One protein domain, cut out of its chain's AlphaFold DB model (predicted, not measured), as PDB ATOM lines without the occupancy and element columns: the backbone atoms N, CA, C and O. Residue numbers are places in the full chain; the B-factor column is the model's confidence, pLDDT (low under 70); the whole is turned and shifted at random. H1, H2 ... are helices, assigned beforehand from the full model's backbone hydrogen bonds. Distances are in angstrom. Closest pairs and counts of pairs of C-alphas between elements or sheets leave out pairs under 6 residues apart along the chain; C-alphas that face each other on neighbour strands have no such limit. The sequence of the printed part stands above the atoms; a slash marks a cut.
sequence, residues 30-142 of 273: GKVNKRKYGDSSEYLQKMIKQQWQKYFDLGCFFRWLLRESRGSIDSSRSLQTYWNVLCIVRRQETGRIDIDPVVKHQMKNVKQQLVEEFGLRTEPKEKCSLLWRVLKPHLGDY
ATOM      1  N   GLY A  30     100.904 104.319 123.866       68.12
ATOM      2  CA  GLY A  30     100.693 105.220 122.739       68.12
ATOM      3  C   GLY A  30     101.402 106.562 122.914       68.12
ATOM      4  O   GLY A  30     101.940 107.087 121.941       68.12
ATOM      5  N   LYS A  31     101.476 107.097 124.138       66.75
ATOM      6  CA  LYS A  31     102.235 108.324 124.442       66.75
ATOM      7  C   LYS A  31     103.741 108.106 124.411       66.75
ATOM      8  O   LYS A  31     104.444 108.935 123.841       66.75
ATOM      9  N   VAL A  32     104.233 106.997 124.962       59.72
ATOM     10  CA  VAL A  32     105.684 106.730 125.010       59.72
ATOM     11  C   VAL A  32     106.247 106.326 123.645       59.72
ATOM     12  O   VAL A  32     107.383 106.664 123.320       59.72
ATOM     13  N   ASN A  33     105.441 105.699 122.785       60.81
ATOM     14  CA  ASN A  33     105.874 105.339 121.433       60.81
ATOM     15  C   ASN A  33     105.788 106.478 120.406       60.81
ATOM     16  O   ASN A  33     106.163 106.270 119.249       60.81
ATOM     17  N   LYS A  34     105.359 107.688 120.791       62.66
ATOM     18  CA  LYS A  34     105.497 108.875 119.933       62.66
ATOM     19  C   LYS A  34     106.951 109.341 119.944       62.66
ATOM     20  O   LYS A  34     107.300 110.344 120.562       62.66
ATOM     21  N   ARG A  35     107.815 108.602 119.248       64.19
ATOM     22  CA  ARG A  35     109.159 109.084 118.925       64.19
ATOM     23  C   ARG A  35     109.001 110.334 118.061       64.19
ATOM     24  O   ARG A  35     108.383 110.274 117.001       64.19
ATOM     25  N   LYS A  36     109.533 111.466 118.530       68.56
ATOM     26  CA  LYS A  36     109.720 112.645 117.682       68.56
ATOM     27  C   LYS A  36     110.826 112.304 116.693       68.56
ATOM     28  O   LYS A  36     111.990 112.209 117.071       68.56
ATOM     29  N   TYR A  37     110.439 112.033 115.457       72.44
ATOM     30  CA  TYR A  37     111.381 111.898 114.361       72.44
ATOM     31  C   TYR A  37     111.868 113.298 113.961       72.44
ATOM     32  O   TYR A  37     111.101 114.251 114.044       72.44
ATOM     33  N   GLY A  38     113.142 113.442 113.588       82.56
ATOM     34  CA  GLY A  38     113.651 114.717 113.071       82.56
ATOM     35  C   GLY A  38     113.055 115.053 111.699       82.56
ATOM     36  O   GLY A  38     112.563 114.159 111.005       82.56
ATOM     37  N   ASP A  39     113.157 116.315 111.280       82.75
ATOM     38  CA  ASP A  39     112.565 116.832 110.031       82.75
ATOM     39  C   ASP A  39     112.947 116.010 108.783       82.75
ATOM     40  O   ASP A  39     112.134 115.791 107.882       82.75
ATOM     41  N   SER A  40     114.173 115.476 108.747       79.56
ATOM     42  CA  SER A  40     114.658 114.607 107.664       79.56
ATOM     43  C   SER A  40     113.882 113.289 107.558       79.56
ATOM     44  O   SER A  40     113.629 112.786 106.460       79.56
ATOM     45  N   SER A  41     113.453 112.733 108.689       86.31
ATOM     46  CA  SER A  41     112.654 111.513 108.729       86.31
ATOM     47  C   SER A  41     111.196 111.781 108.354       86.31
ATOM     48  O   SER A  41     110.585 110.930 107.708       86.31
ATOM     49  N   GLU A  42     110.650 112.961 108.665       88.56
ATOM     50  CA  GLU A  42     109.324 113.350 108.170       88.56
ATOM     51  C   GLU A  42     109.301 113.478 106.646       88.56
ATOM     52  O   GLU A  42     108.364 113.004 105.998       88.56
ATOM     53  N   TYR A  43     110.340 114.083 106.061       90.25
ATOM     54  CA  TYR A  43     110.486 114.160 104.608       90.25
ATOM     55  C   TYR A  43     110.514 112.761 103.979       90.25
ATOM     56  O   TYR A  43     109.751 112.479 103.051       90.25
ATOM     57  N   LEU A  44     111.328 111.858 104.536       89.12
ATOM     58  CA  LEU A  44     111.419 110.476 104.071       89.12
ATOM     59  C   LEU A  44     110.071 109.741 104.176       89.12
ATOM     60  O   LEU A  44     109.657 109.075 103.227       89.12
ATOM     61  N   GLN A  45     109.357 109.890 105.296       91.50
ATOM     62  CA  GLN A  45     108.029 109.300 105.491       91.50
ATOM     63  C   GLN A  45     107.015 109.834 104.468       91.50
ATOM     64  O   GLN A  45     106.291 109.042 103.862       91.50
ATOM     65  N   LYS A  46     106.998 111.150 104.208       92.69
ATOM     66  CA  LYS A  46     106.130 111.770 103.188       92.69
ATOM     67  C   LYS A  46     106.434 111.242 101.785       92.69
ATOM     68  O   LYS A  46     105.504 110.887 101.061       92.69
ATOM     69  N   MET A  47     107.711 111.150 101.415       92.94
ATOM     70  CA  MET A  47     108.136 110.614 100.119       92.94
ATOM     71  C   MET A  47     107.699 109.152  99.949       92.94
ATOM     72  O   MET A  47     107.094 108.802  98.935       92.94
ATOM     73  N   ILE A  48     107.959 108.307 100.952       91.62
ATOM     74  CA  ILE A  48     107.564 106.893 100.934       91.62
ATOM     75  C   ILE A  48     106.042 106.763 100.833       91.62
ATOM     76  O   ILE A  48     105.561 105.983 100.016       91.62
ATOM     77  N   LYS A  49     105.282 107.562 101.593       91.62
ATOM     78  CA  LYS A  49     103.814 107.576 101.542       91.62
ATOM     79  C   LYS A  49     103.290 107.883 100.138       91.62
ATOM     80  O   LYS A  49     102.477 107.126  99.614       91.62
ATOM     81  N   GLN A  50     103.772 108.962  99.517       92.12
ATOM     82  CA  GLN A  50     103.331 109.375  98.178       92.12
ATOM     83  C   GLN A  50     103.606 108.310  97.115       92.12
ATOM     84  O   GLN A  50     102.817 108.131  96.192       92.12
ATOM     85  N   GLN A  51     104.736 107.615  97.223       89.81
ATOM     86  CA  GLN A  51     105.139 106.616  96.238       89.81
ATOM     87  C   GLN A  51     104.453 105.275  96.482       89.81
ATOM     88  O   GLN A  51     104.024 104.629  95.533       89.81
ATOM     89  N   TRP A  52     104.253 104.884  97.738       85.38
ATOM     90  CA  TRP A  52     103.482 103.691  98.078       85.38
ATOM     91  C   TRP A  52     102.032 103.777  97.581       85.38
ATOM     92  O   TRP A  52     101.510 102.807  97.048       85.38
ATOM     93  N   GLN A  53     101.403 104.953  97.648       87.75
ATOM     94  CA  GLN A  53     100.066 105.145  97.071       87.75
ATOM     95  C   GLN A  53     100.036 104.960  95.544       87.75
ATOM     96  O   GLN A  53      99.009 104.566  94.998       87.75
ATOM     97  N   LYS A  54     101.153 105.220  94.853       90.25
ATOM     98  CA  LYS A  54     101.283 104.997  93.405       90.25
ATOM     99  C   LYS A  54     101.560 103.531  93.069       90.25
ATOM    100  O   LYS A  54     101.087 103.044  92.046       90.25
ATOM    101  N   TYR A  55     102.323 102.835  93.911       84.56
ATOM    102  CA  TYR A  55     102.728 101.449  93.699       84.56
ATOM    103  C   TYR A  55     102.008 100.516  94.671       84.56
ATOM    104  O   TYR A  55     102.403 100.358  95.822       84.56
ATOM    105  N   PHE A  56     100.976  99.836  94.173       79.38
ATOM    106  CA  PHE A  56     100.218  98.857  94.954       79.38
ATOM    107  C   PHE A  56     101.059  97.635  95.374       79.38
ATOM    108  O   PHE A  56     100.801  97.021  96.407       79.38
ATOM    109  N   ASP A  57     102.085  97.301  94.586       89.00
ATOM    110  CA  ASP A  57     102.994  96.184  94.837       89.00
ATOM    111  C   ASP A  57     104.304  96.647  95.501       89.00
ATOM    112  O   ASP A  57     105.026  97.514  94.995       89.00
ATOM    113  N   LEU A  58     104.631  96.002  96.622       87.56
ATOM    114  CA  LEU A  58     105.871  96.172  97.376       87.56
ATOM    115  C   LEU A  58     107.111  95.925  96.513       87.56
ATOM    116  O   LEU A  58     108.070  96.695  96.590       87.56
ATOM    117  N   GLY A  59     107.092  94.888  95.673       91.31
ATOM    118  CA  GLY A  59     108.205  94.590  94.772       91.31
ATOM    119  C   GLY A  59     108.458  95.742  93.802       91.31
ATOM    120  O   GLY A  59     109.588  96.214  93.668       91.31
ATOM    121  N   CYS A  60     107.394  96.253  93.179       93.19
ATOM    122  CA  CYS A  60     107.460  97.415  92.291       93.19
ATOM    123  C   CYS A  60     107.995  98.668  92.996       93.19
ATOM    124  O   CYS A  60     108.883  99.333  92.456       93.19
ATOM    125  N   PHE A  61     107.512  98.961  94.208       93.25
ATOM    126  CA  PHE A  61     107.970 100.108  94.993       93.25
ATOM    127  C   PHE A  61     109.482 100.061  95.257       93.25
ATOM    128  O   PHE A  61     110.185 101.035  94.987       93.25
ATOM    129  N   PHE A  62     110.010  98.932  95.741       94.38
ATOM    130  CA  PHE A  62     111.438  98.838  96.060       94.38
ATOM    131  C   PHE A  62     112.328  98.787  94.817       94.38
ATOM    132  O   PHE A  62     113.421  99.353  94.841       94.38
ATOM    133  N   ARG A  63     111.867  98.194  93.706       95.38
ATOM    134  CA  ARG A  63     112.582  98.299  92.423       95.38
ATOM    135  C   ARG A  63     112.662  99.745  91.943       95.38
ATOM    136  O   ARG A  63     113.724 100.167  91.491       95.38
ATOM    137  N   TRP A  64     111.564 100.499  92.043       95.25
ATOM    138  CA  TRP A  64     111.564 101.929  91.732       95.25
ATOM    139  C   TRP A  64     112.545 102.680  92.637       95.25
ATOM    140  O   TRP A  64     113.408 103.386  92.123       95.25
ATOM    141  N   LEU A  65     112.483 102.455  93.953       94.56
ATOM    142  CA  LEU A  65     113.363 103.101  94.928       94.56
ATOM    143  C   LEU A  65     114.845 102.852  94.613       94.56
ATOM    144  O   LEU A  65     115.637 103.790  94.582       94.56
ATOM    145  N   LEU A  66     115.221 101.598  94.348       95.88
ATOM    146  CA  LEU A  66     116.604 101.237  94.029       95.88
ATOM    147  C   LEU A  66     117.071 101.869  92.711       95.88
ATOM    148  O   LEU A  66     118.190 102.383  92.653       95.88
ATOM    149  N   ARG A  67     116.215 101.921  91.681       95.50
ATOM    150  CA  ARG A  67     116.528 102.590  90.405       95.50
ATOM    151  C   ARG A  67     116.676 104.104  90.563       95.50
ATOM    152  O   ARG A  67     117.645 104.672  90.064       95.50
ATOM    153  N   GLU A  68     115.756 104.740  91.283       95.00
ATOM    154  CA  GLU A  68     115.751 106.191  91.497       95.00
ATOM    155  C   GLU A  68     116.928 106.641  92.369       95.00
ATOM    156  O   GLU A  68     117.503 107.703  92.150       95.00
ATOM    157  N   SER A  69     117.354 105.795  93.312       91.81
ATOM    158  CA  SER A  69     118.497 106.073  94.185       91.81
ATOM    159  C   SER A  69     119.837 106.198  93.444       91.81
ATOM    160  O   SER A  69     120.815 106.665  94.027       91.81
ATOM    161  N   ARG A  70     119.912 105.778  92.167       91.12
ATOM    162  CA  ARG A  70     121.125 105.808  91.322       91.12
ATOM    163  C   ARG A  70     122.358 105.188  91.996       91.12
ATOM    164  O   ARG A  70     123.484 105.617  91.759       91.12
ATOM    165  N   GLY A  71     122.143 104.169  92.828       91.25
ATOM    166  CA  GLY A  71     123.209 103.467  93.544       91.25
ATOM    167  C   GLY A  71     123.617 104.092  94.879       91.25
ATOM    168  O   GLY A  71     124.580 103.619  95.472       91.25
ATOM    169  N   SER A  72     122.901 105.104  95.389       92.62
ATOM    170  CA  SER A  72     123.105 105.571  96.770       92.62
ATOM    171  C   SER A  72     122.719 104.500  97.798       92.62
ATOM    172  O   SER A  72     123.284 104.441  98.887       92.62
ATOM    173  N   ILE A  73     121.791 103.610  97.436       94.06
ATOM    174  CA  ILE A  73     121.441 102.425  98.217       94.06
ATOM    175  C   ILE A  73     122.268 101.254  97.691       94.06
ATOM    176  O   ILE A  73     121.886 100.587  96.734       94.06
ATOM    177  N   ASP A  74     123.401 100.999  98.336       94.56
ATOM    178  CA  ASP A  74     124.337  99.944  97.935       94.56
ATOM    179  C   ASP A  74     124.404  98.770  98.933       94.56
ATOM    180  O   ASP A  74     125.222  97.858  98.784       94.56
ATOM    181  N   SER A  75     123.558  98.783  99.968       95.69
ATOM    182  CA  SER A  75     123.565  97.781 101.034       95.69
ATOM    183  C   SER A  75     122.174  97.231 101.346       95.69
ATOM    184  O   SER A  75     121.163  97.942 101.340       95.69
ATOM    185  N   SER A  76     122.137  95.946 101.699       96.06
ATOM    186  CA  SER A  76     120.935  95.253 102.180       96.06
ATOM    187  C   SER A  76     120.392  95.867 103.479       96.06
ATOM    188  O   SER A  76     119.184  95.833 103.739       96.06
ATOM    189  N   ARG A  77     121.269  96.473 104.293       93.38
ATOM    190  CA  ARG A  77     120.890  97.160 105.536       93.38
ATOM    191  C   ARG A  77     120.164  98.471 105.250       93.38
ATOM    192  O   ARG A  77     119.121  98.711 105.844       93.38
ATOM    193  N   SER A  78     120.636  99.260 104.286       93.81
ATOM    194  CA  SER A  78     119.939 100.475 103.849       93.81
ATOM    195  C   SER A  78     118.535 100.139 103.344       93.81
ATOM    196  O   SER A  78     117.567 100.766 103.766       93.81
ATOM    197  N   LEU A  79     118.397  99.084 102.531       94.56
ATOM    198  CA  LEU A  79     117.090  98.592 102.084       94.56
ATOM    199  C   LEU A  79     116.180  98.201 103.267       94.56
ATOM    200  O   LEU A  79     114.993  98.524 103.259       94.56
ATOM    201  N   GLN A  80     116.737  97.579 104.315       94.12
ATOM    202  CA  GLN A  80     116.019  97.280 105.563       94.12
ATOM    203  C   GLN A  80     115.567  98.546 106.314       94.12
ATOM    204  O   GLN A  80     114.513  98.546 106.947       94.12
ATOM    205  N   THR A  81     116.322  99.638 106.244       92.81
ATOM    206  CA  THR A  81     115.907 100.912 106.842       92.81
ATOM    207  C   THR A  81     114.681 101.473 106.126       92.81
ATOM    208  O   THR A  81     113.677 101.759 106.774       92.81
ATOM    209  N   TYR A  82     114.708 101.558 104.790       93.31
ATOM    210  CA  TYR A  82     113.542 102.000 104.006       93.31
ATOM    211  C   TYR A  82     112.325 101.107 104.241       93.31
ATOM    212  O   TYR A  82     111.204 101.594 104.370       93.31
ATOM    213  N   TRP A  83     112.568  99.804 104.363       91.94
ATOM    214  CA  TRP A  83     111.576  98.822 104.762       91.94
ATOM    215  C   TRP A  83     110.904  99.165 106.099       91.94
ATOM    216  O   TRP A  83     109.681  99.273 106.184       91.94
ATOM    217  N   ASN A  84     111.701  99.386 107.144       92.38
ATOM    218  CA  ASN A  84     111.187  99.724 108.468       92.38
ATOM    219  C   ASN A  84     110.390 101.038 108.443       92.38
ATOM    220  O   ASN A  84     109.338 101.128 109.076       92.38
ATOM    221  N   VAL A  85     110.844 102.033 107.674       92.25
ATOM    222  CA  VAL A  85     110.111 103.296 107.514       92.25
ATOM    223  C   VAL A  85     108.781 103.082 106.789       92.25
ATOM    224  O   VAL A  85     107.768 103.627 107.219       92.25
ATOM    225  N   LEU A  86     108.736 102.239 105.754       91.31
ATOM    226  CA  LEU A  86     107.483 101.879 105.087       91.31
ATOM    227  C   LEU A  86     106.491 101.220 106.059       91.31
ATOM    228  O   LEU A  86     105.308 101.557 106.045       91.31
ATOM    229  N   CYS A  87     106.957 100.334 106.944       90.00
ATOM    230  CA  CYS A  87     106.116  99.741 107.987       90.00
ATOM    231  C   CYS A  87     105.552 100.796 108.950       90.00
ATOM    232  O   CYS A  87     104.378 100.724 109.316       90.00
ATOM    233  N   ILE A  88     106.360 101.792 109.333       90.38
ATOM    234  CA  ILE A  88     105.915 102.915 110.172       90.38
ATOM    235  C   ILE A  88     104.818 103.708 109.458       90.38
ATOM    236  O   ILE A  88     103.755 103.922 110.042       90.38
ATOM    237  N   VAL A  89     105.041 104.086 108.196       91.38
ATOM    238  CA  VAL A  89     104.057 104.821 107.385       91.38
ATOM    239  C   VAL A  89     102.764 104.015 107.257       91.38
ATOM    240  O   VAL A  89     101.687 104.521 107.557       91.38
ATOM    241  N   ARG A  90     102.843 102.727 106.912       88.69
ATOM    242  CA  ARG A  90     101.660 101.859 106.810       88.69
ATOM    243  C   ARG A  90     100.889 101.778 108.128       88.69
ATOM    244  O   ARG A  90      99.658 101.813 108.115       88.69
ATOM    245  N   ARG A  91     101.589 101.666 109.259       90.12
ATOM    246  CA  ARG A  91     100.968 101.637 110.590       90.12
ATOM    247  C   ARG A  91     100.248 102.947 110.902       90.12
ATOM    248  O   ARG A  91      99.163 102.903 111.473       90.12
ATOM    249  N   GLN A  92     100.824 104.088 110.525       89.25
ATOM    250  CA  GLN A  92     100.186 105.399 110.685       89.25
ATOM    251  C   GLN A  92      98.919 105.522 109.827       89.25
ATOM    252  O   GLN A  92      97.903 105.988 110.330       89.25
ATOM    253  N   GLU A  93      98.953 105.058 108.574       90.25
ATOM    254  CA  GLU A  93      97.812 105.173 107.651       90.25
ATOM    255  C   GLU A  93      96.679 104.186 107.958       90.25
ATOM    256  O   GLU A  93      95.507 104.519 107.822       90.25
ATOM    257  N   THR A  94      97.013 102.954 108.350       88.62
ATOM    258  CA  THR A  94      96.018 101.877 108.519       88.62
ATOM    259  C   THR A  94      95.609 101.643 109.969       88.62
ATOM    260  O   THR A  94      94.663 100.899 110.223       88.62
ATOM    261  N   GLY A  95      96.355 102.186 110.934       90.12
ATOM    262  CA  GLY A  95      96.198 101.888 112.360       90.12
ATOM    263  C   GLY A  95      96.577 100.454 112.758       90.12
ATOM    264  O   GLY A  95      96.564 100.127 113.945       90.12
ATOM    265  N   ARG A  96      96.940  99.586 111.803       86.25
ATOM    266  CA  ARG A  96      97.306  98.192 112.071       86.25
ATOM    267  C   ARG A  96      98.754  98.116 112.535       86.25
ATOM    268  O   ARG A  96      99.668  98.549 111.838       86.25
ATOM    269  N   ILE A  97      98.943  97.580 113.737       83.50
ATOM    270  CA  ILE A  97     100.262  97.406 114.352       83.50
ATOM    271  C   ILE A  97     100.954  96.172 113.772       83.50
ATOM    272  O   ILE A  97     102.149  96.219 113.487       83.50
ATOM    273  N   ASP A  98     100.181  95.111 113.551       86.81
ATOM    274  CA  ASP A  98     100.708  93.820 113.145       86.81
ATOM    275  C   ASP A  98     100.699  93.670 111.624       86.81
ATOM    276  O   ASP A  98      99.712  93.950 110.935       86.81
ATOM    277  N   ILE A  99     101.836  93.219 111.101       84.19
ATOM    278  CA  ILE A  99     101.980  92.807 109.709       84.19
ATOM    279  C   ILE A  99     101.705  91.310 109.670       84.19
ATOM    280  O   ILE A  99     102.325  90.554 110.417       84.19
ATOM    281  N   ASP A 100     100.809  90.897 108.778       87.31
ATOM    282  CA  ASP A 100     100.517  89.487 108.534       87.31
ATOM    283  C   ASP A 100     101.830  88.685 108.347       87.31
ATOM    284  O   ASP A 100     102.679  89.086 107.537       87.31
ATOM    285  N   PRO A 101     102.038  87.571 109.076       89.50
ATOM    286  CA  PRO A 101     103.224  86.729 108.936       89.50
ATOM    287  C   PRO A 101     103.509  86.278 107.498       89.50
ATOM    288  O   PRO A 101     104.677  86.203 107.102       89.50
ATOM    289  N   VAL A 102     102.468  86.026 106.696       90.94
ATOM    290  CA  VAL A 102     102.589  85.669 105.273       90.94
ATOM    291  C   VAL A 102     103.242  86.811 104.507       90.94
ATOM    292  O   VAL A 102     104.199  86.607 103.759       90.94
ATOM    293  N   VAL A 103     102.779  88.033 104.758       86.50
ATOM    294  CA  VAL A 103     103.332  89.243 104.158       86.50
ATOM    295  C   VAL A 103     104.782  89.439 104.623       86.50
ATOM    296  O   VAL A 103     105.658  89.621 103.780       86.50
ATOM    297  N   LYS A 104     105.090  89.279 105.920       89.44
ATOM    298  CA  LYS A 104     106.473  89.335 106.456       89.44
ATOM    299  C   LYS A 104     107.398  88.338 105.742       89.44
ATOM    300  O   LYS A 104     108.543  88.673 105.435       89.44
ATOM    301  N   HIS A 105     106.919  87.127 105.456       91.31
ATOM    302  CA  HIS A 105     107.685  86.118 104.723       91.31
ATOM    303  C   HIS A 105     107.895  86.498 103.248       91.31
ATOM    304  O   HIS A 105     109.028  86.476 102.767       91.31
ATOM    305  N   GLN A 106     106.842  86.926 102.548       88.00
ATOM    306  CA  GLN A 106     106.946  87.404 101.164       88.00
ATOM    307  C   GLN A 106     107.941  88.560 101.036       88.00
ATOM    308  O   GLN A 106     108.748  88.591 100.111       88.00
ATOM    309  N   MET A 107     107.950  89.472 102.003       87.19
ATOM    310  CA  MET A 107     108.877  90.602 102.035       87.19
ATOM    311  C   MET A 107     110.333  90.161 102.186       87.19
ATOM    312  O   MET A 107     111.208  90.742 101.546       87.19
ATOM    313  N   LYS A 108     110.612  89.121 102.987       92.19
ATOM    314  CA  LYS A 108     111.961  88.530 103.067       92.19
ATOM    315  C   LYS A 108     112.402  87.995 101.704       92.19
ATOM    316  O   LYS A 108     113.527  88.271 101.291       92.19
ATOM    317  N   ASN A 109     111.505  87.320 100.987       94.75
ATOM    318  CA  ASN A 109     111.794  86.779  99.657       94.75
ATOM    319  C   ASN A 109     112.023  87.903  98.634       94.75
ATOM    320  O   ASN A 109     113.009  87.867  97.902       94.75
ATOM    321  N   VAL A 110     111.182  88.943  98.637       94.31
ATOM    322  CA  VAL A 110     111.359  90.135  97.789       94.31
ATOM    323  C   VAL A 110     112.689  90.819  98.094       94.31
ATOM    324  O   VAL A 110     113.434  91.144  97.175       94.31
ATOM    325  N   LYS A 111     113.042  90.994  99.371       94.56
ATOM    326  CA  LYS A 111     114.333  91.569  99.764       94.56
ATOM    327  C   LYS A 111     115.497  90.750  99.209       94.56
ATOM    328  O   LYS A 111     116.423  91.333  98.659       94.56
ATOM    329  N   GLN A 112     115.455  89.424  99.339       96.25
ATOM    330  CA  GLN A 112     116.507  88.547  98.828       96.25
ATOM    331  C   GLN A 112     116.635  88.646  97.301       96.25
ATOM    332  O   GLN A 112     117.745  88.811  96.801       96.25
ATOM    333  N   GLN A 113     115.508  88.655  96.584       97.06
ATOM    334  CA  GLN A 113     115.484  88.858  95.134       97.06
ATOM    335  C   GLN A 113     116.074  90.210  94.730       97.06
ATOM    336  O   GLN A 113     116.856  90.272  93.793       97.06
ATOM    337  N   LEU A 114     115.752  91.292  95.444       96.31
ATOM    338  CA  LEU A 114     116.290  92.625  95.152       96.31
ATOM    339  C   LEU A 114     117.786  92.733  95.450       96.31
ATOM    340  O   LEU A 114     118.509  93.413  94.727       96.31
ATOM    341  N   VAL A 115     118.251  92.075  96.512       97.19
ATOM    342  CA  VAL A 115     119.679  92.004  96.843       97.19
ATOM    343  C   VAL A 115     120.450  91.334  95.710       97.19
ATOM    344  O   VAL A 115     121.486  91.853  95.304       97.19
ATOM    345  N   GLU A 116     119.925  90.235  95.173       97.50
ATOM    346  CA  GLU A 116     120.517  89.530  94.036       97.50
ATOM    347  C   GLU A 116     120.403  90.341  92.730       97.50
ATOM    348  O   GLU A 116     121.407  90.552  92.053       97.50
ATOM    349  N   GLU A 117     119.215  90.874  92.417       97.31
ATOM    350  CA  GLU A 117     118.915  91.633  91.190       97.31
ATOM    351  C   GLU A 117     119.785  92.897  91.058       97.31
ATOM    352  O   GLU A 117     120.277  93.200  89.971       97.31
ATOM    353  N   PHE A 118     120.001  93.630  92.156       96.62
ATOM    354  CA  PHE A 118     120.768  94.883  92.163       96.62
ATOM    355  C   PHE A 118     122.212  94.721  92.661       96.62
ATOM    356  O   PHE A 118     122.949  95.708  92.710       96.62
ATOM    357  N   GLY A 119     122.632  93.506  93.031       96.56
ATOM    358  CA  GLY A 119     123.969  93.242  93.570       96.56
ATOM    359  C   GLY A 119     124.261  94.021  94.857       96.56
ATOM    360  O   GLY A 119     125.354  94.569  95.016       96.56
ATOM    361  N   LEU A 120     123.275  94.125  95.755       96.81
ATOM    362  CA  LEU A 120     123.427  94.864  97.010       96.81
ATOM    363  C   LEU A 120     124.407  94.149  97.938       96.81
ATOM    364  O   LEU A 120     124.375  92.927  98.087       96.81
ATOM    365  N   ARG A 121     125.232  94.919  98.650       95.69
ATOM    366  CA  ARG A 121     126.151  94.353  99.639       95.69
ATOM    367  C   ARG A 121     125.371  93.764 100.809       95.69
ATOM    368  O   ARG A 121     124.573  94.454 101.453       95.69
ATOM    369  N   THR A 122     125.613  92.493 101.091       95.31
ATOM    370  CA  THR A 122     125.113  91.797 102.285       95.31
ATOM    371  C   THR A 122     126.107  91.847 103.433       95.31
ATOM    372  O   THR A 122     125.711  91.738 104.590       95.31
ATOM    373  N   GLU A 123     127.387  92.013 103.114       92.19
ATOM    374  CA  GLU A 123     128.444  92.114 104.104       92.19
ATOM    375  C   GLU A 123     128.312  93.425 104.889       92.19
ATOM    376  O   GLU A 123     127.985  94.470 104.309       92.19
ATOM    377  N   PRO A 124     128.555  93.400 106.211       84.19
ATOM    378  CA  PRO A 124     128.634  94.621 106.993       84.19
ATOM    379  C   PRO A 124     129.700  95.528 106.376       84.19
ATOM    380  O   PRO A 124     130.834  95.095 106.179       84.19
ATOM    381  N   LYS A 125     129.357  96.792 106.090       80.69
ATOM    382  CA  LYS A 125     130.355  97.805 105.724       80.69
ATOM    383  C   LYS A 125     131.368  97.823 106.862       80.69
ATOM    384  O   LYS A 125     130.992  98.135 107.994       80.69
ATOM    385  N   GLU A 126     132.611  97.431 106.584       78.31
ATOM    386  CA  GLU A 126     133.669  97.492 107.582       78.31
ATOM    387  C   GLU A 126     133.688  98.920 108.110       78.31
ATOM    388  O   GLU A 126     133.969  99.874 107.379       78.31
ATOM    389  N   LYS A 127     133.301  99.094 109.379       71.81
ATOM    390  CA  LYS A 127     133.449 100.391 110.024       71.81
ATOM    391  C   LYS A 127     134.923 100.731 109.851       71.81
ATOM    392  O   LYS A 127     135.763  99.889 110.190       71.81
ATOM    393  N   CYS A 128     135.241 101.950 109.408       57.66
ATOM    394  CA  CYS A 128     136.597 102.526 109.379       57.66
ATOM    395  C   CYS A 128     137.280 102.558 110.772       57.66
ATOM    396  O   CYS A 128     138.171 103.354 111.031       57.66
ATOM    397  N   SER A 129     136.886 101.682 111.694       66.31
ATOM    398  CA  SER A 129     137.529 101.327 112.942       66.31
ATOM    399  C   SER A 129     138.986 100.912 112.767       66.31
ATOM    400  O   SER A 129     139.765 101.169 113.674       66.31
ATOM    401  N   LEU A 130     139.386 100.321 111.632       61.41
ATOM    402  CA  LEU A 130     140.797 100.018 111.374       61.41
ATOM    403  C   LEU A 130     141.591 101.292 111.090       61.41
ATOM    404  O   LEU A 130     142.624 101.501 111.712       61.41
ATOM    405  N   LEU A 131     141.058 102.187 110.255       66.69
ATOM    406  CA  LEU A 131     141.629 103.519 110.042       66.69
ATOM    407  C   LEU A 131     141.695 104.293 111.360       66.69
ATOM    408  O   LEU A 131     142.747 104.813 111.699       66.69
ATOM    409  N   TRP A 132     140.630 104.271 112.164       70.25
ATOM    410  CA  TRP A 132     140.628 104.894 113.485       70.25
ATOM    411  C   TRP A 132     141.644 104.258 114.441       70.25
ATOM    412  O   TRP A 132     142.382 104.976 115.096       70.25
ATOM    413  N   ARG A 133     141.751 102.926 114.517       73.25
ATOM    414  CA  ARG A 133     142.717 102.241 115.400       73.25
ATOM    415  C   ARG A 133     144.168 102.446 114.971       73.25
ATOM    416  O   ARG A 133     145.024 102.515 115.845       73.25
ATOM    417  N   VAL A 134     144.437 102.536 113.669       75.12
ATOM    418  CA  VAL A 134     145.781 102.777 113.117       75.12
ATOM    419  C   VAL A 134     146.165 104.250 113.235       75.12
ATOM    420  O   VAL A 134     147.312 104.558 113.534       75.12
ATOM    421  N   LEU A 135     145.218 105.168 113.050       74.38
ATOM    422  CA  LEU A 135     145.471 106.605 113.123       74.38
ATOM    423  C   LEU A 135     145.462 107.140 114.566       74.38
ATOM    424  O   LEU A 135     146.229 108.046 114.879       74.38
ATOM    425  N   LYS A 136     144.676 106.555 115.480       77.44
ATOM    426  CA  LYS A 136     144.530 107.026 116.873       77.44
ATOM    427  C   LYS A 136     145.857 107.203 117.638       77.44
ATOM    428  O   LYS A 136     145.977 108.214 118.320       77.44
ATOM    429  N   PRO A 137     146.866 106.314 117.535       82.44
ATOM    430  CA  PRO A 137     148.157 106.516 118.200       82.44
ATOM    431  C   PRO A 137     148.986 107.664 117.611       82.44
ATOM    432  O   PRO A 137     149.832 108.221 118.302       82.44
ATOM    433  N   HIS A 138     148.768 108.009 116.338       77.19
ATOM    434  CA  HIS A 138     149.558 109.007 115.614       77.19
ATOM    435  C   HIS A 138     148.945 110.413 115.637       77.19
ATOM    436  O   HIS A 138     149.660 111.369 115.348       77.19
ATOM    437  N   LEU A 139     147.660 110.561 115.982       67.94
ATOM    438  CA  LEU A 139     146.986 111.869 115.987       67.94
ATOM    439  C   LEU A 139     147.093 112.664 117.300       67.94
ATOM    440  O   LEU A 139     146.749 113.843 117.298       67.94
ATOM    441  N   GLY A 140     147.610 112.079 118.386       69.56
ATOM    442  CA  GLY A 140     147.728 112.761 119.685       69.56
ATOM    443  C   GLY A 140     146.378 113.160 120.308       69.56
ATOM    444  O   GLY A 140     145.327 113.043 119.681       69.56
ATOM    445  N   ASP A 141     146.399 113.626 121.562       71.19
ATOM    446  CA  ASP A 141     145.216 114.042 122.347       71.19
ATOM    447  C   ASP A 141     144.606 115.375 121.862       71.19
ATOM    448  O   ASP A 141     144.378 116.303 122.638       71.19
ATOM    449  N   TYR A 142     144.349 115.521 120.564       60.94
ATOM    450  CA  TYR A 142     143.572 116.655 120.075       60.94
ATOM    451  C   TYR A 142     142.082 116.308 120.105       60.94
ATOM    452  O   TYR A 142     141.574 115.553 119.277       60.94
TER     453      TYR A 142
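AT A GLANCE: This is residues 30 to 142 of the 273 residues of an uncharacterized protein of Trematosphaeria pertusa (UniProt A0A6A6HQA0). Four helices, H1 to H4, make a compact body, and a thin tail holding the short helix H5 sticks far out of it with residues 126 to 142. Within the body, H1 crosses the longest helix, H3, on one side, H4 folds back from H3 as a loosely joined hairpin, and H2 packs on H4. The printed part has 113 residues with five named helices, in the order H1 to H5, and no named strand; the class is all helix. The whole is loose, with a radius of gyration of the C-alphas of 17.9 A and spans of 54 by 40 by 26 A, the tail making much of the length.

HOW THE PARTS SIT: Start at H3, residues 76 to 94. With residues 85 to 89 alone it touches residues 45 to 49 of H1, which is residues 39 to 54; look at Gln 45 and Val 89, whose C-alphas are the closest, 6.3 A apart. The two helices are about perpendicular, at 76 degrees. H3 and H4, residues 101 to 118, form a helical hairpin and only just touch, with 3 pairs of C-alphas within 8 A; the closest are those of Ser 76 and Val 115, 6.4 A apart. They run opposite ways at a steep tilt of 38 degrees, only just past shallow. H4 touches H2, residues 58 to 68, at a shallow tilt of 30 degrees, the same way; the closest C-alphas, of Gly 59 and Val 110, are 6.2 A apart. H1 and H2 touch only at the corner by their link, and only just, with 3 pairs within 8 A; the closest C-alphas are those of Trp 52 and Phe 61, 6.5 A apart. H2 and H3 are near each other, with 8 pairs of C-alphas within 10 A. H1 and H4 are apart. H5, residues 129 to 135, touches no helix. The helix packing is mostly crossed, but only just. In H2, H3, H4 and H5 every O i to N i+4 pair is within hydrogen-bond range; in H1, 11 of 12 are.

IN THESE COORDINATES: Find C-alpha 76 at (120.935, 95.253, 102.180); from there H3 runs 26.6 A to C-alpha 94. H4 is 25.6 A long. H1 begins at C-alpha 39 at (112.565, 116.832, 110.031) and is 23.3 A long; H2 measures 15.2 A. H5 ends at C-alpha 135 at (145.471, 106.605, 113.123).

THE WHOLE: Look at Phe 56 and Gly 140, whose C-alphas are the two farthest apart, 55.3 A. The printed part has no cut and no long link. Residues 30 to 36 also stand free. The model's pLDDT is under 70 at residues 30 to 36, 128 to 131, 139 to 140 and 142.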